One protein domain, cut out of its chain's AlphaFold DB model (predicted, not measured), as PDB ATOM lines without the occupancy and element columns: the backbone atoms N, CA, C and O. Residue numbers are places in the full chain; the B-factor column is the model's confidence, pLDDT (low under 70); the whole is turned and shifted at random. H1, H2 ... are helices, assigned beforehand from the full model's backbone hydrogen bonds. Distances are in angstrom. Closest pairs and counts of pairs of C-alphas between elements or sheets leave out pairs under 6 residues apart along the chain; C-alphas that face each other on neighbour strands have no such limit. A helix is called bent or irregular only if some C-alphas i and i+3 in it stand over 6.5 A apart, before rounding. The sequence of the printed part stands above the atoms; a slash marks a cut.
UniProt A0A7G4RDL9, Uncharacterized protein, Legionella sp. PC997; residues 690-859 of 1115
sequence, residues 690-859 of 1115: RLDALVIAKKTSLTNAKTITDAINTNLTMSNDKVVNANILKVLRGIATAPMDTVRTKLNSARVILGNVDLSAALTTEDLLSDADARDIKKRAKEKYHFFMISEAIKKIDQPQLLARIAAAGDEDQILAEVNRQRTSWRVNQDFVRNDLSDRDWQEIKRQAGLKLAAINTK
ATOM      1  N   ARG A 690     -24.423 -28.130  -5.573       63.53
ATOM      2  CA  ARG A 690     -23.970 -27.046  -4.681       63.53
ATOM      3  C   ARG A 690     -24.296 -25.665  -5.242       63.53
ATOM      4  O   ARG A 690     -24.708 -24.787  -4.486       63.53
ATOM      5  N   LEU A 691     -24.123 -25.474  -6.549       60.84
ATOM      6  CA  LEU A 691     -24.440 -24.221  -7.221       60.84
ATOM      7  C   LEU A 691     -25.947 -23.940  -7.194       60.84
ATOM      8  O   LEU A 691     -26.344 -22.841  -6.811       60.84
ATOM      9  N   ASP A 692     -26.777 -24.938  -7.500       65.38
ATOM     10  CA  ASP A 692     -28.236 -24.828  -7.436       65.38
ATOM     11  C   ASP A 692     -28.709 -24.482  -6.020       65.38
ATOM     12  O   ASP A 692     -29.529 -23.579  -5.839       65.38
ATOM     13  N   ALA A 693     -28.141 -25.124  -4.994       67.25
ATOM     14  CA  ALA A 693     -28.454 -24.814  -3.601       67.25
ATOM     15  C   ALA A 693     -28.099 -23.360  -3.229       67.25
ATOM     16  O   ALA A 693     -28.898 -22.680  -2.581       67.25
ATOM     17  N   LEU A 694     -26.944 -22.851  -3.677       66.88
ATOM     18  CA  LEU A 694     -26.529 -21.459  -3.452       66.88
ATOM     19  C   LEU A 694     -27.433 -20.456  -4.183       66.88
ATOM     20  O   LEU A 694     -27.803 -19.426  -3.612       66.88
ATOM     21  N   VAL A 695     -27.821 -20.756  -5.425       69.25
ATOM     22  CA  VAL A 695     -28.734 -19.924  -6.223       69.25
ATOM     23  C   VAL A 695     -30.119 -19.867  -5.577       69.25
ATOM     24  O   VAL A 695     -30.680 -18.779  -5.420       69.25
ATOM     25  N   ILE A 696     -30.651 -21.013  -5.142       73.12
ATOM     26  CA  ILE A 696     -31.937 -21.101  -4.441       73.12
ATOM     27  C   ILE A 696     -31.877 -20.322  -3.122       73.12
ATOM     28  O   ILE A 696     -32.761 -19.504  -2.864       73.12
ATOM     29  N   ALA A 697     -30.829 -20.501  -2.313       67.88
ATOM     30  CA  ALA A 697     -30.654 -19.769  -1.058       67.88
ATOM     31  C   ALA A 697     -30.597 -18.247  -1.280       67.88
ATOM     32  O   ALA A 697     -31.306 -17.492  -0.608       67.88
ATOM     33  N   LYS A 698     -29.831 -17.777  -2.276       71.94
ATOM     34  CA  LYS A 698     -29.734 -16.344  -2.599       71.94
ATOM     35  C   LYS A 698     -31.059 -15.774  -3.107       71.94
ATOM     36  O   LYS A 698     -31.441 -14.680  -2.690       71.94
ATOM     37  N   LYS A 699     -31.777 -16.503  -3.970       73.69
ATOM     38  CA  LYS A 699     -33.096 -16.092  -4.478       73.69
ATOM     39  C   LYS A 699     -34.110 -15.980  -3.342       73.69
ATOM     40  O   LYS A 699     -34.786 -14.960  -3.238       73.69
ATOM     41  N   THR A 700     -34.158 -16.973  -2.456       73.44
ATOM     42  CA  THR A 700     -35.032 -16.958  -1.275       73.44
ATOM     43  C   THR A 700     -34.692 -15.789  -0.347       73.44
ATOM     44  O   THR A 700     -35.596 -15.079   0.089       73.44
ATOM     45  N   SER A 701     -33.401 -15.517  -0.118       74.25
ATOM     46  CA  SER A 701     -32.943 -14.368   0.677       74.25
ATOM     47  C   SER A 701     -33.404 -13.028   0.104       74.25
ATOM     48  O   SER A 701     -33.959 -12.203   0.829       74.25
ATOM     49  N   LEU A 702     -33.265 -12.833  -1.211       76.00
ATOM     50  CA  LEU A 702     -33.728 -11.625  -1.900       76.00
ATOM     51  C   LEU A 702     -35.251 -11.460  -1.821       76.00
ATOM     52  O   LEU A 702     -35.737 -10.362  -1.544       76.00
ATOM     53  N   THR A 703     -36.011 -12.539  -2.032       78.75
ATOM     54  CA  THR A 703     -37.475 -12.519  -1.911       78.75
ATOM     55  C   THR A 703     -37.899 -12.132  -0.497       78.75
ATOM     56  O   THR A 703     -38.696 -11.211  -0.332       78.75
ATOM     57  N   ASN A 704     -37.309 -12.753   0.525       77.94
ATOM     58  CA  ASN A 704     -37.598 -12.452   1.924       77.94
ATOM     59  C   ASN A 704     -37.259 -11.003   2.284       77.94
ATOM     60  O   ASN A 704     -38.059 -10.308   2.916       77.94
ATOM     61  N   ALA A 705     -36.091 -10.527   1.852       80.62
ATOM     62  CA  ALA A 705     -35.647  -9.165   2.103       80.62
ATOM     63  C   ALA A 705     -36.573  -8.132   1.462       80.62
ATOM     64  O   ALA A 705     -36.946  -7.144   2.104       80.62
ATOM     65  N   LYS A 706     -37.011  -8.399   0.227       82.94
ATOM     66  CA  LYS A 706     -38.010  -7.588  -0.462       82.94
ATOM     67  C   LYS A 706     -39.337  -7.582   0.292       82.94
ATOM     68  O   LYS A 706     -39.841  -6.504   0.584       82.94
ATOM     69  N   THR A 707     -39.862  -8.742   0.680       80.69
ATOM     70  CA  THR A 707     -41.123  -8.849   1.428       80.69
ATOM     71  C   THR A 707     -41.081  -8.079   2.751       80.69
ATOM     72  O   THR A 707     -42.031  -7.370   3.079       80.69
ATOM     73  N   ILE A 708     -39.976  -8.158   3.501       80.69
ATOM     74  CA  ILE A 708     -39.798  -7.410   4.757       80.69
ATOM     75  C   ILE A 708     -39.713  -5.903   4.496       80.69
ATOM     76  O   ILE A 708     -40.340  -5.112   5.200       80.69
ATOM     77  N   THR A 709     -38.952  -5.499   3.480       84.06
ATOM     78  CA  THR A 709     -38.794  -4.091   3.092       84.06
ATOM     79  C   THR A 709     -40.124  -3.494   2.633       84.06
ATOM     80  O   THR A 709     -40.477  -2.385   3.038       84.06
ATOM     81  N   ASP A 710     -40.894  -4.246   1.847       81.75
ATOM     82  CA  ASP A 710     -42.231  -3.866   1.406       81.75
ATOM     83  C   ASP A 710     -43.169  -3.747   2.617       81.75
ATOM     84  O   ASP A 710     -43.801  -2.708   2.778       81.75
ATOM     85  N   ALA A 711     -43.155  -4.697   3.560       80.12
ATOM     86  CA  ALA A 711     -43.943  -4.612   4.795       80.12
ATOM     87  C   ALA A 711     -43.616  -3.364   5.640       80.12
ATOM     88  O   ALA A 711     -44.522  -2.697   6.143       80.12
ATOM     89  N   ILE A 712     -42.332  -3.005   5.766       83.75
ATOM     90  CA  ILE A 712     -41.901  -1.765   6.437       83.75
ATOM     91  C   ILE A 712     -42.452  -0.525   5.713       83.75
ATOM     92  O   ILE A 712     -42.760   0.479   6.357       83.75
ATOM     93  N   ASN A 713     -42.587  -0.581   4.386       80.62
ATOM     94  CA  ASN A 713     -43.061   0.530   3.567       80.62
ATOM     95  C   ASN A 713     -44.582   0.698   3.555       80.62
ATOM     96  O   ASN A 713     -45.048   1.835   3.633       80.62
ATOM     97  N   THR A 714     -45.338  -0.390   3.401       73.75
ATOM     98  CA  THR A 714     -46.793  -0.348   3.187       73.75
ATOM     99  C   THR A 714     -47.601  -0.581   4.453       73.75
ATOM    100  O   THR A 714     -48.628   0.071   4.629       73.75
ATOM    101  N   ASN A 715     -47.161  -1.473   5.344       73.50
ATOM    102  CA  ASN A 715     -47.987  -1.893   6.481       73.50
ATOM    103  C   ASN A 715     -47.788  -0.998   7.705       73.50
ATOM    104  O   ASN A 715     -48.693  -0.846   8.524       73.50
ATOM    105  N   LEU A 716     -46.620  -0.366   7.823       76.31
ATOM    106  CA  LEU A 716     -46.382   0.615   8.868       76.31
ATOM    107  C   LEU A 716     -46.925   1.967   8.413       76.31
ATOM    108  O   LEU A 716     -46.349   2.639   7.561       76.31
ATOM    109  N   THR A 717     -48.036   2.380   9.014       72.88
ATOM    110  CA  THR A 717     -48.604   3.721   8.855       72.88
ATOM    111  C   THR A 717     -48.828   4.341  10.229       72.88
ATOM    112  O   THR A 717     -49.199   3.663  11.187       72.88
ATOM    113  N   MET A 718     -48.559   5.642  10.355       69.81
ATOM    114  CA  MET A 718     -48.871   6.363  11.589       69.81
ATOM    115  C   MET A 718     -50.382   6.549  11.691       69.81
ATOM    116  O   MET A 718     -50.987   7.212  10.851       69.81
ATOM    117  N   SER A 719     -50.972   5.992  12.742       70.56
ATOM    118  CA  SER A 719     -52.390   6.132  13.059       70.56
ATOM    119  C   SER A 719     -52.650   7.383  13.913       70.56
ATOM    120  O   SER A 719     -51.729   8.135  14.250       70.56
ATOM    121  N   ASN A 720     -53.908   7.614  14.291       69.94
ATOM    122  CA  ASN A 720     -54.256   8.619  15.303       69.94
ATOM    123  C   ASN A 720     -54.038   8.112  16.743       69.94
ATOM    124  O   ASN A 720     -54.102   8.904  17.686       69.94
ATOM    125  N   ASP A 721     -53.767   6.818  16.924       73.62
ATOM    126  CA  ASP A 721     -53.524   6.209  18.225       73.62
ATOM    127  C   ASP A 721     -52.049   6.366  18.634       73.62
ATOM    128  O   ASP A 721     -51.119   5.869  17.988       73.62
ATOM    129  N   LYS A 722     -51.833   7.064  19.754       77.19
ATOM    130  CA  LYS A 722     -50.500   7.327  20.312       77.19
ATOM    131  C   LYS A 722     -49.779   6.052  20.750       77.19
ATOM    132  O   LYS A 722     -48.556   5.994  20.635       77.19
ATOM    133  N   VAL A 723     -50.504   5.060  21.265       78.88
ATOM    134  CA  VAL A 723     -49.936   3.793  21.748       78.88
ATOM    135  C   VAL A 723     -49.459   2.961  20.563       78.88
ATOM    136  O   VAL A 723     -48.331   2.469  20.572       78.88
ATOM    137  N   VAL A 724     -50.269   2.881  19.505       78.56
ATOM    138  CA  VAL A 724     -49.895   2.203  18.255       78.56
ATOM    139  C   VAL A 724     -48.660   2.861  17.636       78.56
ATOM    140  O   VAL A 724     -47.692   2.173  17.316       78.56
ATOM    141  N   ASN A 725     -48.632   4.195  17.551       80.81
ATOM    142  CA  ASN A 725     -47.489   4.912  16.983       80.81
ATOM    143  C   ASN A 725     -46.208   4.725  17.810       80.81
ATOM    144  O   ASN A 725     -45.131   4.519  17.248       80.81
ATOM    145  N   ALA A 726     -46.314   4.737  19.143       84.19
ATOM    146  CA  ALA A 726     -45.185   4.458  20.029       84.19
ATOM    147  C   ALA A 726     -44.644   3.030  19.839       84.19
ATOM    148  O   ALA A 726     -43.427   2.832  19.816       84.19
ATOM    149  N   ASN A 727     -45.526   2.045  19.648       83.50
ATOM    150  CA  ASN A 727     -45.138   0.661  19.378       83.50
ATOM    151  C   ASN A 727     -44.443   0.510  18.016       83.50
ATOM    152  O   ASN A 727     -43.398  -0.140  17.944       83.50
ATOM    153  N   ILE A 728     -44.952   1.162  16.966       84.75
ATOM    154  CA  ILE A 728     -44.319   1.184  15.636       84.75
ATOM    155  C   ILE A 728     -42.910   1.790  15.717       84.75
ATOM    156  O   ILE A 728     -41.949   1.189  15.234       84.75
ATOM    157  N   LEU A 729     -42.757   2.939  16.383       87.06
ATOM    158  CA  LEU A 729     -41.452   3.582  16.570       87.06
ATOM    159  C   LEU A 729     -40.483   2.699  17.370       87.06
ATOM    160  O   LEU A 729     -39.307   2.602  17.019       87.06
ATOM    161  N   LYS A 730     -40.967   2.019  18.419       88.69
ATOM    162  CA  LYS A 730     -40.166   1.080  19.221       88.69
ATOM    163  C   LYS A 730     -39.664  -0.097  18.384       88.69
ATOM    164  O   LYS A 730     -38.501  -0.473  18.516       88.69
ATOM    165  N   VAL A 731     -40.515  -0.652  17.521       86.38
ATOM    166  CA  VAL A 731     -40.162  -1.749  16.609       86.38
ATOM    167  C   VAL A 731     -39.119  -1.309  15.590       86.38
ATOM    168  O   VAL A 731     -38.072  -1.945  15.483       86.38
ATOM    169  N   LEU A 732     -39.364  -0.202  14.887       88.94
ATOM    170  CA  LEU A 732     -38.449   0.300  13.862       88.94
ATOM    171  C   LEU A 732     -37.076   0.638  14.448       88.94
ATOM    172  O   LEU A 732     -36.055   0.212  13.908       88.94
ATOM    173  N   ARG A 733     -37.041   1.307  15.608       89.75
ATOM    174  CA  ARG A 733     -35.797   1.556  16.348       89.75
ATOM    175  C   ARG A 733     -35.118   0.253  16.758       89.75
ATOM    176  O   ARG A 733     -33.898   0.140  16.652       89.75
ATOM    177  N   GLY A 734     -35.900  -0.719  17.225       87.62
ATOM    178  CA  GLY A 734     -35.419  -2.035  17.632       87.62
ATOM    179  C   GLY A 734     -34.725  -2.789  16.501       87.62
ATOM    180  O   GLY A 734     -33.684  -3.381  16.750       87.62
ATOM    181  N   ILE A 735     -35.252  -2.726  15.275       88.00
ATOM    182  CA  ILE A 735     -34.635  -3.326  14.081       88.00
ATOM    183  C   ILE A 735     -33.403  -2.517  13.649       88.00
ATOM    184  O   ILE A 735     -32.331  -3.084  13.461       88.00
ATOM    185  N   ALA A 736     -33.522  -1.189  13.556       88.44
ATOM    186  CA  ALA A 736     -32.450  -0.302  13.097       88.44
ATOM    187  C   ALA A 736     -31.174  -0.391  13.957       88.44
ATOM    188  O   ALA A 736     -30.060  -0.322  13.438       88.44
ATOM    189  N   THR A 737     -31.337  -0.556  15.273       87.31
ATOM    190  CA  THR A 737     -30.231  -0.586  16.250       87.31
ATOM    191  C   THR A 737     -29.772  -1.994  16.627       87.31
ATOM    192  O   THR A 737     -28.803  -2.131  17.371       87.31
ATOM    193  N   ALA A 738     -30.427  -3.040  16.117       85.81
ATOM    194  CA  ALA A 738     -30.067  -4.422  16.412       85.81
ATOM    195  C   ALA A 738     -28.646  -4.753  15.917       85.81
ATOM    196  O   ALA A 738     -28.336  -4.468  14.756       85.81
ATOM    197  N   PRO A 739     -27.786  -5.394  16.725       85.69
ATOM    198  CA  PRO A 739     -26.639  -6.154  16.221       85.69
ATOM    199  C   PRO A 739     -27.052  -7.101  15.076       85.69
ATOM    200  O   PRO A 739     -28.182  -7.589  15.087       85.69
ATOM    201  N   MET A 740     -26.198  -7.306  14.060       78.56
ATOM    202  CA  MET A 740     -26.557  -8.028  12.815       78.56
ATOM    203  C   MET A 740     -27.112  -9.437  13.063       78.56
ATOM    204  O   MET A 740     -28.125  -9.815  12.480       78.56
ATOM    205  N   ASP A 741     -26.508 -10.148  14.006       75.19
ATOM    206  CA  ASP A 741     -26.898 -11.456  14.536       75.19
ATOM    207  C   ASP A 741     -28.287 -11.466  15.204       75.19
ATOM    208  O   ASP A 741     -28.962 -12.491  15.248       75.19
ATOM    209  N   THR A 742     -28.776 -10.314  15.671       80.31
ATOM    210  CA  THR A 742     -30.058 -10.193  16.394       80.31
ATOM    211  C   THR A 742     -31.189  -9.553  15.583       80.31
ATOM    212  O   THR A 742     -32.332  -9.506  16.055       80.31
ATOM    213  N   VAL A 743     -30.919  -9.083  14.357       79.88
ATOM    214  CA  VAL A 743     -31.924  -8.458  13.471       79.88
ATOM    215  C   VAL A 743     -33.108  -9.394  13.254       79.88
ATOM    216  O   VAL A 743     -34.260  -8.970  13.342       79.88
ATOM    217  N   ARG A 744     -32.831 -10.685  13.054       73.75
ATOM    218  CA  ARG A 744     -33.849 -11.724  12.845       73.75
ATOM    219  C   ARG A 744     -34.772 -11.864  14.050       73.75
ATOM    220  O   ARG A 744     -35.990 -11.837  13.898       73.75
ATOM    221  N   THR A 745     -34.219 -11.895  15.261       77.31
ATOM    222  CA  THR A 745     -34.995 -11.936  16.511       77.31
ATOM    223  C   THR A 745     -35.894 -10.705  16.661       77.31
ATOM    224  O   THR A 745     -37.043 -10.812  17.102       77.31
ATOM    225  N   LYS A 746     -35.408  -9.523  16.256       83.38
ATOM    226  CA  LYS A 746     -36.204  -8.286  16.270       83.38
ATOM    227  C   LYS A 746     -37.309  -8.285  15.219       83.38
ATOM    228  O   LYS A 746     -38.417  -7.871  15.545       83.38
ATOM    229  N   LEU A 747     -37.047  -8.794  14.018       77.50
ATOM    230  CA  LEU A 747     -38.062  -8.975  12.977       77.50
ATOM    231  C   LEU A 747     -39.140  -9.980  13.407       77.50
ATOM    232  O   LEU A 747     -40.326  -9.696  13.253       77.50
ATOM    233  N   ASN A 748     -38.753 -11.087  14.050       75.06
ATOM    234  CA  ASN A 748     -39.690 -12.062  14.626       75.06
ATOM    235  C   ASN A 748     -40.591 -11.422  15.685       75.06
ATOM    236  O   ASN A 748     -41.810 -11.573  15.652       75.06
ATOM    237  N   SER A 749     -40.003 -10.623  16.576       74.25
ATOM    238  CA  SER A 749     -40.751  -9.879  17.598       74.25
ATOM    239  C   SER A 749     -41.675  -8.805  16.998       74.25
ATOM    240  O   SER A 749     -42.656  -8.407  17.621       74.25
ATOM    241  N   ALA A 750     -41.363  -8.322  15.792       75.69
ATOM    242  CA  ALA A 750     -42.100  -7.281  15.084       75.69
ATOM    243  C   ALA A 750     -43.238  -7.809  14.194       75.69
ATOM    244  O   ALA A 750     -44.022  -7.003  13.690       75.69
ATOM    245  N   ARG A 751     -43.360  -9.133  14.005       75.00
ATOM    246  CA  ARG A 751     -44.276  -9.767  13.034       75.00
ATOM    247  C   ARG A 751     -45.727  -9.290  13.149       75.00
ATOM    248  O   ARG A 751     -46.359  -9.008  12.136       75.00
ATOM    249  N   VAL A 752     -46.235  -9.157  14.375       71.00
ATOM    250  CA  VAL A 752     -47.616  -8.707  14.644       71.00
ATOM    251  C   VAL A 752     -47.840  -7.271  14.154       71.00
ATOM    252  O   VAL A 752     -48.889  -6.959  13.601       71.00
ATOM    253  N   ILE A 753     -46.840  -6.401  14.313       73.00
ATOM    254  CA  ILE A 753     -46.925  -4.974  13.963       73.00
ATOM    255  C   ILE A 753     -46.651  -4.748  12.468       73.00
ATOM    256  O   ILE A 753     -47.208  -3.828  11.879       73.00
ATOM    257  N   LEU A 754     -45.858  -5.614  11.828       69.62
ATOM    258  CA  LEU A 754     -45.609  -5.593  10.380       69.62
ATOM    259  C   LEU A 754     -46.786  -6.143   9.542       69.62
ATOM    260  O   LEU A 754     -46.661  -6.250   8.324       69.62
ATOM    261  N   GLY A 755     -47.935  -6.447  10.160       61.06
ATOM    262  CA  GLY A 755     -49.200  -6.693   9.459       61.06
ATOM    263  C   GLY A 755     -49.469  -8.144   9.055       61.06
ATOM    264  O   GLY A 755     -49.963  -8.375   7.960       61.06
ATOM    265  N   ASN A 756     -49.162  -9.128   9.911       54.28
ATOM    266  CA  ASN A 756     -49.379 -10.561   9.628       54.28
ATOM    267  C   ASN A 756     -48.726 -11.060   8.328       54.28
ATOM    268  O   ASN A 756     -49.114 -12.104   7.805       54.28
ATOM    269  N   VAL A 757     -47.706 -10.363   7.820       56.09
ATOM    270  CA  VAL A 757     -46.860 -10.916   6.763       56.09
ATOM    271  C   VAL A 757     -46.293 -12.220   7.301       56.09
ATOM    272  O   VAL A 757     -45.752 -12.262   8.416       56.09
ATOM    273  N   ASP A 758     -46.486 -13.303   6.549       57.81
ATOM    274  CA  ASP A 758     -45.981 -14.603   6.948       57.81
ATOM    275  C   ASP A 758     -44.466 -14.651   6.756       57.81
ATOM    276  O   ASP A 758     -43.928 -15.179   5.792       57.81
ATOM    277  N   LEU A 759     -43.771 -14.033   7.705       59.66
ATOM    278  CA  LEU A 759     -42.324 -14.029   7.791       59.66
ATOM    279  C   LEU A 759     -41.798 -15.336   8.395       59.66
ATOM    280  O   LEU A 759     -40.596 -15.443   8.610       59.66
ATOM    281  N   SER A 760     -42.661 -16.314   8.704       59.75
ATOM    282  CA  SER A 760     -42.237 -17.561   9.349       59.75
ATOM    283  C   SER A 760     -41.194 -18.292   8.506       59.75
ATOM    284  O   SER A 760     -40.146 -18.644   9.037       59.75
ATOM    285  N   ALA A 761     -41.392 -18.396   7.189       54.44
ATOM    286  CA  ALA A 761     -40.398 -18.965   6.283       54.44
ATOM    287  C   ALA A 761     -39.092 -18.150   6.263       54.44
ATOM    288  O   ALA A 761     -38.022 -18.731   6.288       54.44
ATOM    289  N   ALA A 762     -39.157 -16.816   6.300       54.03
ATOM    290  CA  ALA A 762     -37.980 -15.941   6.282       54.03
ATOM    291  C   ALA A 762     -37.191 -15.898   7.605       54.03
ATOM    292  O   ALA A 762     -36.033 -15.484   7.619       54.03
ATOM    293  N   LEU A 763     -37.826 -16.264   8.721       56.09
ATOM    294  CA  LEU A 763     -37.309 -16.046  10.074       56.09
ATOM    295  C   LEU A 763     -37.045 -17.340  10.866       56.09
ATOM    296  O   LEU A 763     -36.675 -17.249  12.037       56.09
ATOM    297  N   THR A 764     -37.250 -18.520  10.267       54.53
ATOM    298  CA  THR A 764     -37.067 -19.836  10.920       54.53
ATOM    299  C   THR A 764     -35.766 -20.553  10.563       54.53
ATOM    300  O   THR A 764     -35.338 -21.410  11.330       54.53
ATOM    301  N   THR A 765     -35.097 -20.194   9.466       55.41
ATOM    302  CA  THR A 765     -33.839 -20.823   9.023       55.41
ATOM    303  C   THR A 765     -32.691 -19.820   8.996       55.41
ATOM    304  O   THR A 765     -32.830 -18.702   8.497       55.41
ATOM    305  N   GLU A 766     -31.531 -20.226   9.528       50.78
ATOM    306  CA  GLU A 766     -30.359 -19.355   9.674       50.78
ATOM    307  C   GLU A 766     -29.720 -18.916   8.339       50.78
ATOM    308  O   GLU A 766     -28.951 -17.955   8.315       50.78
ATOM    309  N   ASP A 767     -30.106 -19.529   7.221       54.47
ATOM    310  CA  ASP A 767     -29.501 -19.296   5.903       54.47
ATOM    311  C   ASP A 767     -30.320 -18.376   4.978       54.47
ATOM    312  O   ASP A 767     -29.904 -18.085   3.858       54.47
ATOM    313  N   LEU A 768     -31.491 -17.898   5.413       63.22
ATOM    314  CA  LEU A 768     -32.463 -17.258   4.510       63.22
ATOM    315  C   LEU A 768     -32.438 -15.727   4.473       63.22
ATOM    316  O   LEU A 768     -33.304 -15.121   3.843       63.22
ATOM    317  N   LEU A 769     -31.474 -15.099   5.142       72.12
ATOM    318  CA  LEU A 769     -31.245 -13.655   5.090       72.12
ATOM    319  C   LEU A 769     -29.746 -13.392   5.147       72.12
ATOM    320  O   LEU A 769     -29.140 -13.524   6.211       72.12
ATOM    321  N   SER A 770     -29.156 -13.035   4.008       76.12
ATOM    322  CA  SER A 770     -27.738 -12.687   3.931       76.12
ATOM    323  C   SER A 770     -27.427 -11.415   4.731       76.12
ATOM    324  O   SER A 770     -28.284 -10.548   4.903       76.12
ATOM    325  N   ASP A 771     -26.179 -11.252   5.177       79.44
ATOM    326  CA  ASP A 771     -25.745 -10.049   5.907       79.44
ATOM    327  C   ASP A 771     -25.893  -8.757   5.092       79.44
ATOM    328  O   ASP A 771     -26.014  -7.666   5.653       79.44
ATOM    329  N   ALA A 772     -25.841  -8.847   3.762       80.06
ATOM    330  CA  ALA A 772     -26.128  -7.716   2.883       80.06
ATOM    331  C   ALA A 772     -27.613  -7.336   2.963       80.06
ATOM    332  O   ALA A 772     -27.940  -6.195   3.278       80.06
ATOM    333  N   ASP A 773     -28.498  -8.317   2.809       82.06
ATOM    334  CA  ASP A 773     -29.945  -8.105   2.836       82.06
ATOM    335  C   ASP A 773     -30.430  -7.623   4.218       82.06
ATOM    336  O   ASP A 773     -31.256  -6.716   4.336       82.06
ATOM    337  N   ALA A 774     -29.864  -8.170   5.297       82.38
ATOM    338  CA  ALA A 774     -30.152  -7.722   6.654       82.38
ATOM    339  C   ALA A 774     -29.646  -6.289   6.921       82.38
ATOM    340  O   ALA A 774     -30.308  -5.533   7.640       82.38
ATOM    341  N   ARG A 775     -28.522  -5.868   6.318       84.44
ATOM    342  CA  ARG A 775     -28.066  -4.465   6.370       84.44
ATOM    343  C   ARG A 775     -29.037  -3.530   5.657       84.44
ATOM    344  O   ARG A 775     -29.335  -2.467   6.204       84.44
ATOM    345  N   ASP A 776     -29.571  -3.934   4.510       85.44
ATOM    346  CA  ASP A 776     -30.546  -3.136   3.762       85.44
ATOM    347  C   ASP A 776     -31.866  -2.983   4.529       85.44
ATOM    348  O   ASP A 776     -32.386  -1.871   4.650       85.44
ATOM    349  N   ILE A 777     -32.355  -4.051   5.170       86.00
ATOM    350  CA  ILE A 777     -33.533  -3.982   6.052       86.00
ATOM    351  C   ILE A 777     -33.286  -3.040   7.232       86.00
ATOM    352  O   ILE A 777     -34.146  -2.216   7.553       86.00
ATOM    353  N   LYS A 778     -32.119  -3.124   7.888       89.94
ATOM    354  CA  LYS A 778     -31.763  -2.206   8.985       89.94
ATOM    355  C   LYS A 778     -31.733  -0.761   8.516       89.94
ATOM    356  O   LYS A 778     -32.263   0.108   9.210       89.94
ATOM    357  N   LYS A 779     -31.123  -0.508   7.355       88.81
ATOM    358  CA  LYS A 779     -31.071   0.819   6.741       88.81
ATOM    359  C   LYS A 779     -32.487   1.337   6.499       88.81
ATOM    360  O   LYS A 779     -32.821   2.413   6.990       88.81
ATOM    361  N   ARG A 780     -33.359   0.537   5.879       87.69
ATOM    362  CA  ARG A 780     -34.748   0.936   5.631       87.69
ATOM    363  C   ARG A 780     -35.540   1.169   6.917       87.69
ATOM    364  O   ARG A 780     -36.289   2.140   7.010       87.69
ATOM    365  N   ALA A 781     -35.374   0.317   7.927       88.75
ATOM    366  CA  ALA A 781     -36.019   0.497   9.225       88.75
ATOM    367  C   ALA A 781     -35.563   1.797   9.911       88.75
ATOM    368  O   ALA A 781     -36.389   2.497  10.501       88.75
ATOM    369  N   LYS A 782     -34.272   2.145   9.797       89.19
ATOM    370  CA  LYS A 782     -33.715   3.412  10.293       89.19
ATOM    371  C   LYS A 782     -34.333   4.607   9.565       89.19
ATOM    372  O   LYS A 782     -34.794   5.537  10.224       89.19
ATOM    373  N   GLU A 783     -34.415   4.545   8.237       88.75
ATOM    374  CA  GLU A 783     -35.043   5.594   7.429       88.75
ATOM    375  C   GLU A 783     -36.512   5.801   7.809       88.75
ATOM    376  O   GLU A 783     -36.947   6.916   8.093       88.75
ATOM    377  N   LYS A 784     -37.283   4.713   7.914       88.31
ATOM    378  CA  LYS A 784     -38.703   4.808   8.267       88.31
ATOM    379  C   LYS A 784     -38.928   5.288   9.704       88.31
ATOM    380  O   LYS A 784     -39.880   6.022   9.961       88.31
ATOM    381  N   TYR A 785     -38.041   4.920  10.631       89.31
ATOM    382  CA  TYR A 785     -38.046   5.438  12.001       89.31
ATOM    383  C   TYR A 785     -37.878   6.962  12.027       89.31
ATOM    384  O   TYR A 785     -38.668   7.662  12.664       89.31
ATOM    385  N   HIS A 786     -36.879   7.480  11.311       86.75
ATOM    386  CA  HIS A 786     -36.626   8.916  11.218       86.75
ATOM    387  C   HIS A 786     -37.769   9.660  10.531       86.75
ATOM    388  O   HIS A 786     -38.205  10.696  11.038       86.75
ATOM    389  N   PHE A 787     -38.321   9.091   9.457       87.56
ATOM    390  CA  PHE A 787     -39.485   9.642   8.769       87.56
ATOM    391  C   PHE A 787     -40.652   9.844   9.744       87.56
ATOM    392  O   PHE A 787     -41.175  10.950   9.861       87.56
ATOM    393  N   PHE A 788     -41.015   8.815  10.519       87.12
ATOM    394  CA  PHE A 788     -42.118   8.925  11.474       87.12
ATOM    395  C   PHE A 788     -41.837   9.866  12.643       87.12
ATOM    396  O   PHE A 788     -42.760  10.549  13.088       87.12
ATOM    397  N   MET A 789     -40.592   9.956  13.121       85.75
ATOM    398  CA  MET A 789     -40.230  10.960  14.127       85.75
ATOM    399  C   MET A 789     -40.451  12.385  13.608       85.75
ATOM    400  O   MET A 789     -41.051  13.202  14.309       85.75
ATOM    401  N   ILE A 790     -40.018  12.671  12.378       85.06
ATOM    402  CA  ILE A 790     -40.190  13.989  11.754       85.06
ATOM    403  C   ILE A 790     -41.672  14.261  11.472       85.06
ATOM    404  O   ILE A 790     -42.164  15.340  11.796       85.06
ATOM    405  N   SER A 791     -42.423  13.281  10.962       85.44
ATOM    406  CA  SER A 791     -43.875  13.398  10.765       85.44
ATOM    407  C   SER A 791     -44.625  13.707  12.065       85.44
ATOM    408  O   SER A 791     -45.481  14.592  12.095       85.44
ATOM    409  N   GLU A 792     -44.311  13.016  13.166       83.81
ATOM    410  CA  GLU A 792     -44.905  13.288  14.482       83.81
ATOM    411  C   GLU A 792     -44.515  14.668  15.026       83.81
ATOM    412  O   GLU A 792     -45.325  15.314  15.695       83.81
ATOM    413  N   ALA A 793     -43.304  15.141  14.731       81.94
ATOM    414  CA  ALA A 793     -42.891  16.492  15.073       81.94
ATOM    415  C   ALA A 793     -43.672  17.539  14.266       81.94
ATOM    416  O   ALA A 793     -44.259  18.436  14.865       81.94
ATOM    417  N   ILE A 794     -43.796  17.372  12.942       82.19
ATOM    418  CA  ILE A 794     -44.570  18.258  12.055       82.19
ATOM    419  C   ILE A 794     -46.022  18.393  12.510       82.19
ATOM    420  O   ILE A 794     -46.560  19.500  12.536       82.19
ATOM    421  N   LYS A 795     -46.658  17.297  12.948       80.12
ATOM    422  CA  LYS A 795     -48.025  17.343  13.495       80.12
ATOM    423  C   LYS A 795     -48.158  18.300  14.688       80.12
ATOM    424  O   LYS A 795     -49.237  18.875  14.859       80.12
ATOM    425  N   LYS A 796     -47.097  18.468  15.484       78.62
ATOM    426  CA  LYS A 796     -47.039  19.310  16.693       78.62
ATOM    427  C   LYS A 796     -46.526  20.729  16.431       78.62
ATOM    428  O   LYS A 796     -46.557  21.544  17.345       78.62
ATOM    429  N   ILE A 797     -46.043  21.031  15.226       78.62
ATOM    430  CA  ILE A 797     -45.632  22.390  14.869       78.62
ATOM    431  C   ILE A 797     -46.886  23.242  14.669       78.62
ATOM    432  O   ILE A 797     -47.689  22.981  13.772       78.62
ATOM    433  N   ASP A 798     -47.002  24.294  15.475       73.38
ATOM    434  CA  ASP A 798     -48.057  25.303  15.347       73.38
ATOM    435  C   ASP A 798     -47.543  26.623  14.744       73.38
ATOM    436  O   ASP A 798     -48.319  27.546  14.525       73.38
ATOM    437  N   GLN A 799     -46.243  26.721  14.430       77.75
ATOM    438  CA  GLN A 799     -45.630  27.899  13.810       77.75
ATOM    439  C   GLN A 799     -45.756  27.839  12.272       77.75
ATOM    440  O   GLN A 799     -45.036  27.059  11.638       77.75
ATOM    441  N   PRO A 800     -46.593  28.680  11.628       78.12
ATOM    442  CA  PRO A 800     -46.814  28.623  10.177       78.12
ATOM    443  C   PRO A 800     -45.537  28.924   9.380       78.12
ATOM    444  O   PRO A 800     -45.283  28.318   8.346       78.12
ATOM    445  N   GLN A 801     -44.699  29.820   9.906       81.56
ATOM    446  CA  GLN A 801     -43.415  30.242   9.333       81.56
ATOM    447  C   GLN A 801     -42.442  29.066   9.143       81.56
ATOM    448  O   GLN A 801     -41.702  29.008   8.162       81.56
ATOM    449  N   LEU A 802     -42.433  28.134  10.099       81.19
ATOM    450  CA  LEU A 802     -41.579  26.949  10.082       81.19
ATOM    451  C   LEU A 802     -42.088  25.933   9.054       81.19
ATOM    452  O   LEU A 802     -41.327  25.429   8.232       81.19
ATOM    453  N   LEU A 803     -43.399  25.692   9.048       84.25
ATOM    454  CA  LEU A 803     -44.036  24.795   8.083       84.25
ATOM    455  C   LEU A 803     -43.925  25.315   6.649       84.25
ATOM    456  O   LEU A 803     -43.710  24.520   5.742       84.25
ATOM    457  N   ALA A 804     -44.014  26.632   6.445       85.44
ATOM    458  CA  ALA A 804     -43.802  27.271   5.151       85.44
ATOM    459  C   ALA A 804     -42.383  27.055   4.630       85.44
ATOM    460  O   ALA A 804     -42.226  26.702   3.467       85.44
ATOM    461  N   ARG A 805     -41.358  27.177   5.483       86.06
ATOM    462  CA  ARG A 805     -39.970  26.890   5.090       86.06
ATOM    463  C   ARG A 805     -39.777  25.436   4.673       86.06
ATOM    464  O   ARG A 805     -39.185  25.188   3.630       86.06
ATOM    465  N   ILE A 806     -40.327  24.489   5.434       87.25
ATOM    466  CA  ILE A 806     -40.250  23.060   5.091       87.25
ATOM    467  C   ILE A 806     -41.026  22.768   3.794       87.25
ATOM    468  O   ILE A 806     -40.529  22.066   2.918       87.25
ATOM    469  N   ALA A 807     -42.231  23.323   3.640       87.69
ATOM    470  CA  ALA A 807     -43.086  23.102   2.473       87.69
ATOM    471  C   ALA A 807     -42.555  23.769   1.191       87.69
ATOM    472  O   ALA A 807     -42.802  23.261   0.098       87.69
ATOM    473  N   ALA A 808     -41.844  24.893   1.310       86.38
ATOM    474  CA  ALA A 808     -41.296  25.658   0.190       86.38
ATOM    475  C   ALA A 808     -39.841  25.299  -0.153       86.38
ATOM    476  O   ALA A 808     -39.318  25.817  -1.138       86.38
ATOM    477  N   ALA A 809     -39.198  24.419   0.620       86.62
ATOM    478  CA  ALA A 809     -37.816  24.008   0.397       86.62
ATOM    479  C   ALA A 809     -37.601  23.503  -1.042       86.62
ATOM    480  O   ALA A 809     -38.356  22.657  -1.535       86.62
ATOM    481  N   GLY A 810     -36.588  24.043  -1.723       79.06
ATOM    482  CA  GLY A 810     -36.247  23.695  -3.106       79.06
ATOM    483  C   GLY A 810     -35.572  22.328  -3.235       79.06
ATOM    484  O   GLY A 810     -35.733  21.665  -4.256       79.06
ATOM    485  N   ASP A 811     -34.886  21.891  -2.180       80.88
ATOM    486  CA  ASP A 811     -34.116  20.652  -2.112       80.88
ATOM    487  C   ASP A 811     -34.198  20.007  -0.710       80.88
ATOM    488  O   ASP A 811     -34.766  20.563   0.235       80.88
ATOM    489  N   GLU A 812     -33.661  18.792  -0.591       78.94
ATOM    490  CA  GLU A 812     -33.648  17.998   0.646       78.94
ATOM    491  C   GLU A 812     -32.733  18.601   1.718       78.94
ATOM    492  O   GLU A 812     -33.035  18.507   2.907       78.94
ATOM    493  N   ASP A 813     -31.647  19.262   1.311       81.31
ATOM    494  CA  ASP A 813     -30.657  19.845   2.218       81.31
ATOM    495  C   ASP A 813     -31.254  21.029   2.999       81.31
ATOM    496  O   ASP A 813     -30.976  21.206   4.188       81.31
ATOM    497  N   GLN A 814     -32.161  21.791   2.384       82.50
ATOM    498  CA  GLN A 814     -32.939  22.839   3.049       82.50
ATOM    499  C   GLN A 814     -33.929  22.278   4.076       82.50
ATOM    500  O   GLN A 814     -34.066  22.841   5.168       82.50
ATOM    501  N   ILE A 815     -34.602  21.164   3.761       81.81
ATOM    502  CA  ILE A 815     -35.492  20.478   4.714       81.81
ATOM    503  C   ILE A 815     -34.666  19.959   5.891       81.81
ATOM    504  O   ILE A 815     -35.027  20.186   7.047       81.81
ATOM    505  N   LEU A 816     -33.539  19.309   5.600       83.50
ATOM    506  CA  LEU A 816     -32.618  18.763   6.587       83.50
ATOM    507  C   LEU A 816     -32.076  19.849   7.521       83.50
ATOM    508  O   LEU A 816     -32.077  19.668   8.739       83.50
ATOM    509  N   ALA A 817     -31.658  20.994   6.973       83.69
ATOM    510  CA  ALA A 817     -31.176  22.126   7.754       83.69
ATOM    511  C   ALA A 817     -32.247  22.651   8.718       83.69
ATOM    512  O   ALA A 817     -31.949  22.931   9.880       83.69
ATOM    513  N   GLU A 818     -33.500  22.754   8.273       83.81
ATOM    514  CA  GLU A 818     -34.593  23.220   9.128       83.81
ATOM    515  C   GLU A 818     -34.983  22.178  10.188       83.81
ATOM    516  O   GLU A 818     -35.143  22.524  11.357       83.81
ATOM    517  N   VAL A 819     -35.039  20.893   9.833       81.69
ATOM    518  CA  VAL A 819     -35.244  19.794  10.793       81.69
ATOM    519  C   VAL A 819     -34.142  19.791  11.860       81.69
ATOM    520  O   VAL A 819     -34.433  19.715  13.054       81.69
ATOM    521  N   ASN A 820     -32.880  19.956  11.458       82.31
ATOM    522  CA  ASN A 820     -31.745  19.998  12.378       82.31
ATOM    523  C   ASN A 820     -31.729  21.251  13.261       82.31
ATOM    524  O   ASN A 820     -31.312  21.151  14.413       82.31
ATOM    525  N   ARG A 821     -32.236  22.402  12.791       83.06
ATOM    526  CA  ARG A 821     -32.459  23.580  13.658       83.06
ATOM    527  C   ARG A 821     -33.470  23.291  14.765       83.06
ATOM    528  O   ARG A 821     -33.331  23.811  15.869       83.06
ATOM    529  N   GLN A 822     -34.467  22.454  14.490       79.56
ATOM    530  CA  GLN A 822     -35.533  22.112  15.434       79.56
ATOM    531  C   GLN A 822     -35.239  20.857  16.273       79.56
ATOM    532  O   GLN A 822     -36.006  20.520  17.172       79.56
ATOM    533  N   ARG A 823     -34.114  20.168  16.051       73.75
ATOM    534  CA  ARG A 823     -33.802  18.883  16.707       73.75
ATOM    535  C   ARG A 823     -33.914  18.925  18.235       73.75
ATOM    536  O   ARG A 823     -34.485  18.019  18.838       73.75
ATOM    537  N   THR A 824     -33.443  20.009  18.856       71.44
ATOM    538  CA  THR A 824     -33.441  20.175  20.315       71.44
ATOM    539  C   THR A 824     -34.864  20.318  20.850       71.44
ATOM    540  O   THR A 824     -35.210  19.701  21.858       71.44
ATOM    541  N   SER A 825     -35.723  21.061  20.143       68.44
ATOM    542  CA  SER A 825     -37.139  21.195  20.504       68.44
ATOM    543  C   SER A 825     -37.904  19.882  20.286       68.44
ATOM    544  O   SER A 825     -38.867  19.594  20.998       68.44
ATOM    545  N   TRP A 826     -37.430  19.031  19.370       69.12
ATOM    546  CA  TRP A 826     -38.004  17.716  19.069       69.12
ATOM    547  C   TRP A 826     -37.397  16.567  19.886       69.12
ATOM    548  O   TRP A 826     -37.805  15.419  19.718       69.12
ATOM    549  N   ARG A 827     -36.477  16.869  20.817       67.38
ATOM    550  CA  ARG A 827     -35.770  15.892  21.671       67.38
ATOM    551  C   ARG A 827     -34.976  14.849  20.877       67.38
ATOM    552  O   ARG A 827     -34.890  13.688  21.281       67.38
ATOM    553  N   VAL A 828     -34.405  15.261  19.752       68.94
ATOM    554  CA  VAL A 828     -33.481  14.446  18.963       68.94
ATOM    555  C   VAL A 828     -32.054  14.872  19.308       68.94
ATOM    556  O   VAL A 828     -31.687  16.031  19.137       68.94
ATOM    557  N   ASN A 829     -31.260  13.929  19.821       67.31
ATOM    558  CA  ASN A 829     -29.908  14.190  20.337       67.31
ATOM    559  C   ASN A 829     -28.806  14.105  19.266       67.31
ATOM    560  O   ASN A 829     -27.636  14.287  19.589       67.31
ATOM    561  N   GLN A 830     -29.160  13.790  18.021       73.25
ATOM    562  CA  GLN A 830     -28.226  13.655  16.907       73.25
ATOM    563  C   GLN A 830     -28.757  14.410  15.690       73.25
ATOM    564  O   GLN A 830     -29.968  14.470  15.471       73.25
ATOM    565  N   ASP A 831     -27.841  14.963  14.903       73.06
ATOM    566  CA  ASP A 831     -28.152  15.598  13.630       73.06
ATOM    567  C   ASP A 831     -28.588  14.531  12.631       73.06
ATOM    568  O   ASP A 831     -27.918  13.510  12.457       73.06
ATOM    569  N   PHE A 832     -29.711  14.781  11.966       78.19
ATOM    570  CA  PHE A 832     -30.080  14.015  10.791       78.19
ATOM    571  C   PHE A 832     -29.051  14.296   9.692       78.19
ATOM    572  O   PHE A 832     -28.617  15.439   9.510       78.19
ATOM    573  N   VAL A 833     -28.688  13.267   8.934       78.44
ATOM    574  CA  VAL A 833     -27.885  13.388   7.706       78.44
ATOM    575  C   VAL A 833     -28.726  13.016   6.489       78.44
ATOM    576  O   VAL A 833     -29.716  12.309   6.611       78.44
ATOM    577  N   ARG A 834     -28.346  13.456   5.287       70.88
ATOM    578  CA  ARG A 834     -29.159  13.256   4.071       70.88
ATOM    579  C   ARG A 834     -29.567  11.796   3.817       70.88
ATOM    580  O   ARG A 834     -30.711  11.530   3.470       70.88
ATOM    581  N   ASN A 835     -28.659  10.857   4.087       77.44
ATOM    582  CA  ASN A 835     -28.870   9.413   3.913       77.44
ATOM    583  C   ASN A 835     -29.736   8.762   5.008       77.44
ATOM    584  O   ASN A 835     -29.875   7.541   5.035       77.44
ATOM    585  N   ASP A 836     -30.270   9.547   5.945       79.56
ATOM    586  CA  ASP A 836     -31.162   9.054   6.990       79.56
ATOM    587  C   ASP A 836     -32.613   8.913   6.530       79.56
ATOM    588  O   ASP A 836     -33.416   8.411   7.311       79.56
ATOM    589  N   LEU A 837     -32.958   9.346   5.317       82.94
ATOM    590  CA  LEU A 837     -34.283   9.211   4.713       82.94
ATOM    591  C   LEU A 837     -34.143   8.906   3.218       82.94
ATOM    592  O   LEU A 837     -33.151   9.277   2.596       82.94
ATOM    593  N   SER A 838     -35.160   8.264   2.642       81.69
ATOM    594  CA  SER A 838     -35.255   8.108   1.186       81.69
ATOM    595  C   SER A 838     -35.820   9.370   0.522       81.69
ATOM    596  O   SER A 838     -36.614  10.082   1.141       81.69
ATOM    597  N   ASP A 839     -35.520   9.593  -0.760       79.06
ATOM    598  CA  ASP A 839     -36.060  10.705  -1.569       79.06
ATOM    599  C   ASP A 839     -37.595  10.794  -1.485       79.06
ATOM    600  O   ASP A 839     -38.197  11.867  -1.379       79.06
ATOM    601  N   ARG A 840     -38.262   9.632  -1.464       80.06
ATOM    602  CA  ARG A 840     -39.720   9.542  -1.318       80.06
ATOM    603  C   ARG A 840     -40.193  10.009   0.060       80.06
ATOM    604  O   ARG A 840     -41.235  10.657   0.156       80.06
ATOM    605  N   ASP A 841     -39.460   9.676   1.121       82.31
ATOM    606  CA  ASP A 841     -39.787  10.111   2.481       82.31
ATOM    607  C   ASP A 841     -39.562  11.632   2.633       82.31
ATOM    608  O   ASP A 841     -40.374  12.301   3.277       82.31
ATOM    609  N   TRP A 842     -38.547  12.207   1.973       82.69
ATOM    610  CA  TRP A 842     -38.332  13.662   1.918       82.69
ATOM    611  C   TRP A 842     -39.493  14.406   1.248       82.69
ATOM    612  O   TRP A 842     -40.017  15.383   1.795       82.69
ATOM    613  N   GLN A 843     -39.951  13.920   0.090       83.06
ATOM    614  CA  GLN A 843     -41.113  14.490  -0.602       83.06
ATOM    615  C   GLN A 843     -42.383  14.412   0.252       83.06
ATOM    616  O   GLN A 843     -43.173  15.358   0.297       83.06
ATOM    617  N   GLU A 844     -42.571  13.306   0.968       84.69
ATOM    618  CA  GLU A 844     -43.722  13.117   1.844       84.69
ATOM    619  C   GLU A 844     -43.682  14.043   3.070       84.69
ATOM    620  O   GLU A 844     -44.711  14.608   3.436       84.69
ATOM    621  N   ILE A 845     -42.509  14.284   3.667       85.75
ATOM    622  CA  ILE A 845     -42.322  15.280   4.737       85.75
ATOM    623  C   ILE A 845     -42.725  16.677   4.251       85.75
ATOM    624  O   ILE A 845     -43.506  17.364   4.918       85.75
ATOM    625  N   LYS A 846     -42.256  17.075   3.062       86.62
ATOM    626  CA  LYS A 846     -42.626  18.348   2.427       86.62
ATOM    627  C   LYS A 846     -44.137  18.444   2.212       86.62
ATOM    628  O   LYS A 846     -44.754  19.452   2.560       86.62
ATOM    629  N   ARG A 847     -44.758  17.371   1.709       84.00
ATOM    630  CA  ARG A 847     -46.211  17.285   1.511       84.00
ATOM    631  C   ARG A 847     -46.977  17.395   2.831       84.00
ATOM    632  O   ARG A 847     -47.960  18.127   2.891       84.00
ATOM    633  N   GLN A 848     -46.540  16.717   3.893       84.25
ATOM    634  CA  GLN A 848     -47.181  16.780   5.211       84.25
ATOM    635  C   GLN A 848     -47.058  18.163   5.850       84.25
ATOM    636  O   GLN A 848     -48.043  18.661   6.398       84.25
ATOM    637  N   ALA A 849     -45.897  18.813   5.736       84.19
ATOM    638  CA  ALA A 849     -45.726  20.197   6.165       84.19
ATOM    639  C   ALA A 849     -46.643  21.140   5.372       84.19
ATOM    640  O   ALA A 849     -47.321  21.969   5.973       84.19
ATOM    641  N   GLY A 850     -46.740  20.956   4.050       81.94
ATOM    642  CA  GLY A 850     -47.648  21.706   3.183       81.94
ATOM    643  C   GLY A 850     -49.122  21.496   3.530       81.94
ATOM    644  O   GLY A 850     -49.871  22.462   3.602       81.94
ATOM    645  N   LEU A 851     -49.543  20.262   3.824       78.19
ATOM    646  CA  LEU A 851     -50.907  19.962   4.269       78.19
ATOM    647  C   LEU A 851     -51.209  20.517   5.658       78.19
ATOM    648  O   LEU A 851     -52.313  20.996   5.886       78.19
ATOM    649  N   LYS A 852     -50.254  20.465   6.591       79.62
ATOM    650  CA  LYS A 852     -50.408  21.053   7.925       79.62
ATOM    651  C   LYS A 852     -50.455  22.576   7.838       79.62
ATOM    652  O   LYS A 852     -51.292  23.175   8.500       79.62
ATOM    653  N   LEU A 853     -49.614  23.190   7.005       81.31
ATOM    654  CA  LEU A 853     -49.641  24.619   6.710       81.31
ATOM    655  C   LEU A 853     -50.958  25.012   6.056       81.31
ATOM    656  O   LEU A 853     -51.588  25.956   6.502       81.31
ATOM    657  N   ALA A 854     -51.404  24.259   5.049       71.75
ATOM    658  CA  ALA A 854     -52.710  24.438   4.446       71.75
ATOM    659  C   ALA A 854     -53.783  24.315   5.519       71.75
ATOM    660  O   ALA A 854     -54.568  25.226   5.633       71.75
ATOM    661  N   ALA A 855     -53.761  23.303   6.388       68.44
ATOM    662  CA  ALA A 855     -54.707  23.163   7.494       68.44
ATOM    663  C   ALA A 855     -54.597  24.268   8.558       68.44
ATOM    664  O   ALA A 855     -55.571  24.507   9.254       68.44
ATOM    665  N   ILE A 856     -53.448  24.928   8.719       64.81
ATOM    666  CA  ILE A 856     -53.265  26.104   9.586       64.81
ATOM    667  C   ILE A 856     -53.699  27.391   8.880       64.81
ATOM    668  O   ILE A 856     -54.109  28.319   9.553       64.81
ATOM    669  N   ASN A 857     -53.642  27.450   7.550       62.16
ATOM    670  CA  ASN A 857     -54.058  28.602   6.748       62.16
ATOM    671  C   ASN A 857     -55.551  28.522   6.361       62.16
ATOM    672  O   ASN A 857     -56.212  29.543   6.211       62.16
ATOM    673  N   THR A 858     -56.091  27.308   6.211       47.34
ATOM    674  CA  THR A 858     -57.505  26.962   5.966       47.34
ATOM    675  C   THR A 858     -58.252  26.636   7.250       47.34
ATOM    676  O   THR A 858     -59.477  26.569   7.229       47.34
ATOM    677  N   LYS A 859     -57.546  26.499   8.379       42.34
ATOM    678  CA  LYS A 859     -58.012  27.085   9.630       42.34
ATOM    679  C   LYS A 859     -57.675  28.565   9.529       42.34
ATOM    680  O   LYS A 859     -56.635  28.960  10.041       42.34
TER     681      LYS A 859
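Overview. This is residues 690 to 859 of the 1115 residues of an uncharacterized protein of Legionella sp. PC997 (UniProt A0A7G4RDL9). A long helix, H5, runs through the middle of a rod-shaped domain, with H1 alongside its first half and H8 alongside its second half, both nearly parallel to it. The helical hairpin of H2 and H3 packs on H5 with the short H4 beyond H3, the hairpin of H6 and H7 packs on H8 towards the other end, and residues 690 to 695 of H1 stick out. The printed part has 170 residues with eight named helices, H1 to H8 in chain order, and no named strand; the class is all helix, the packing part aligned and part crossed. It is only just compact, close to loose, with a radius of gyration of the C-alphas of 18.1 A and spans of 62 by 31 by 27 A.

Arrangement. Start at the hub, H5, residues 771 to 796, which touches four other helices. Its residues 773 to 784 alone touch H1, residues 690 to 714, at a shallow tilt of 2 degrees, the same way; look at the closest C-alphas, Ala 705 and Asp 773, 5.8 A apart. Its residues 784 to 795 alone touch H8, residues 839 to 857, at a shallow tilt of 10 degrees, the same way, with C-alphas 794 and 849 closest at 6.3 A. H1 and H8 are apart. H2, residues 722 to 736, touches residues 778 to 789 of H5 alone, opposite ways at a shallow tilt of 32 degrees; the closest C-alphas, Ala 736 and Lys 778, are 4.6 A apart. H3, residues 740 to 750, forms a hairpin with H2, C-alphas 735 and 746 being closest at 5.6 A, and touches H5 at a steep tilt of 53 degrees, C-alphas 743 and 774 being closest at 7.1 A. H4, residues 760 to 763, touches H3, with C-alphas 744 and 763 closest at 6.2 A. At H8, find H6, residues 800 to 808, which touches it, opposite ways at a tilt of 37 degrees, only just steep, with C-alphas 807 and 846 closest at 4.8 A. H7, residues 812 to 822, forms a hairpin with H6, C-alphas 806 and 815 being closest at 5.4 A. In H1, H2, H6, H7 and H8 every O i to N i+4 pair is within hydrogen-bond range; in H3 5 of 7 are, in H5 21 of 22, and H4 is too short for such a pair.

Along the chain. Find C-alpha 690 at (-23.970, -27.046, -4.681); from there H1 runs 36.0 A. H5 begins at C-alpha 771, (-25.745, -10.049, 5.907), and runs 37.8 A. H2 measures 20.9 A and H8 26.7 A, H8 ending at C-alpha 857, (-54.058, 28.602, 6.748). H3 is irregular: C-alphas 741 and 744 are 7.2 A apart.

Size, cuts and confidence. The C-alphas farthest apart, Arg 690 and Lys 859, are 65.5 A apart, and the printed part has no cut. The long link is H7 to H8, residues 823 to 838. The mean pLDDT of the printed part is 77.1; 34 residues are under 70, among them 690 to 695, 754 to 768 and 855 to 859.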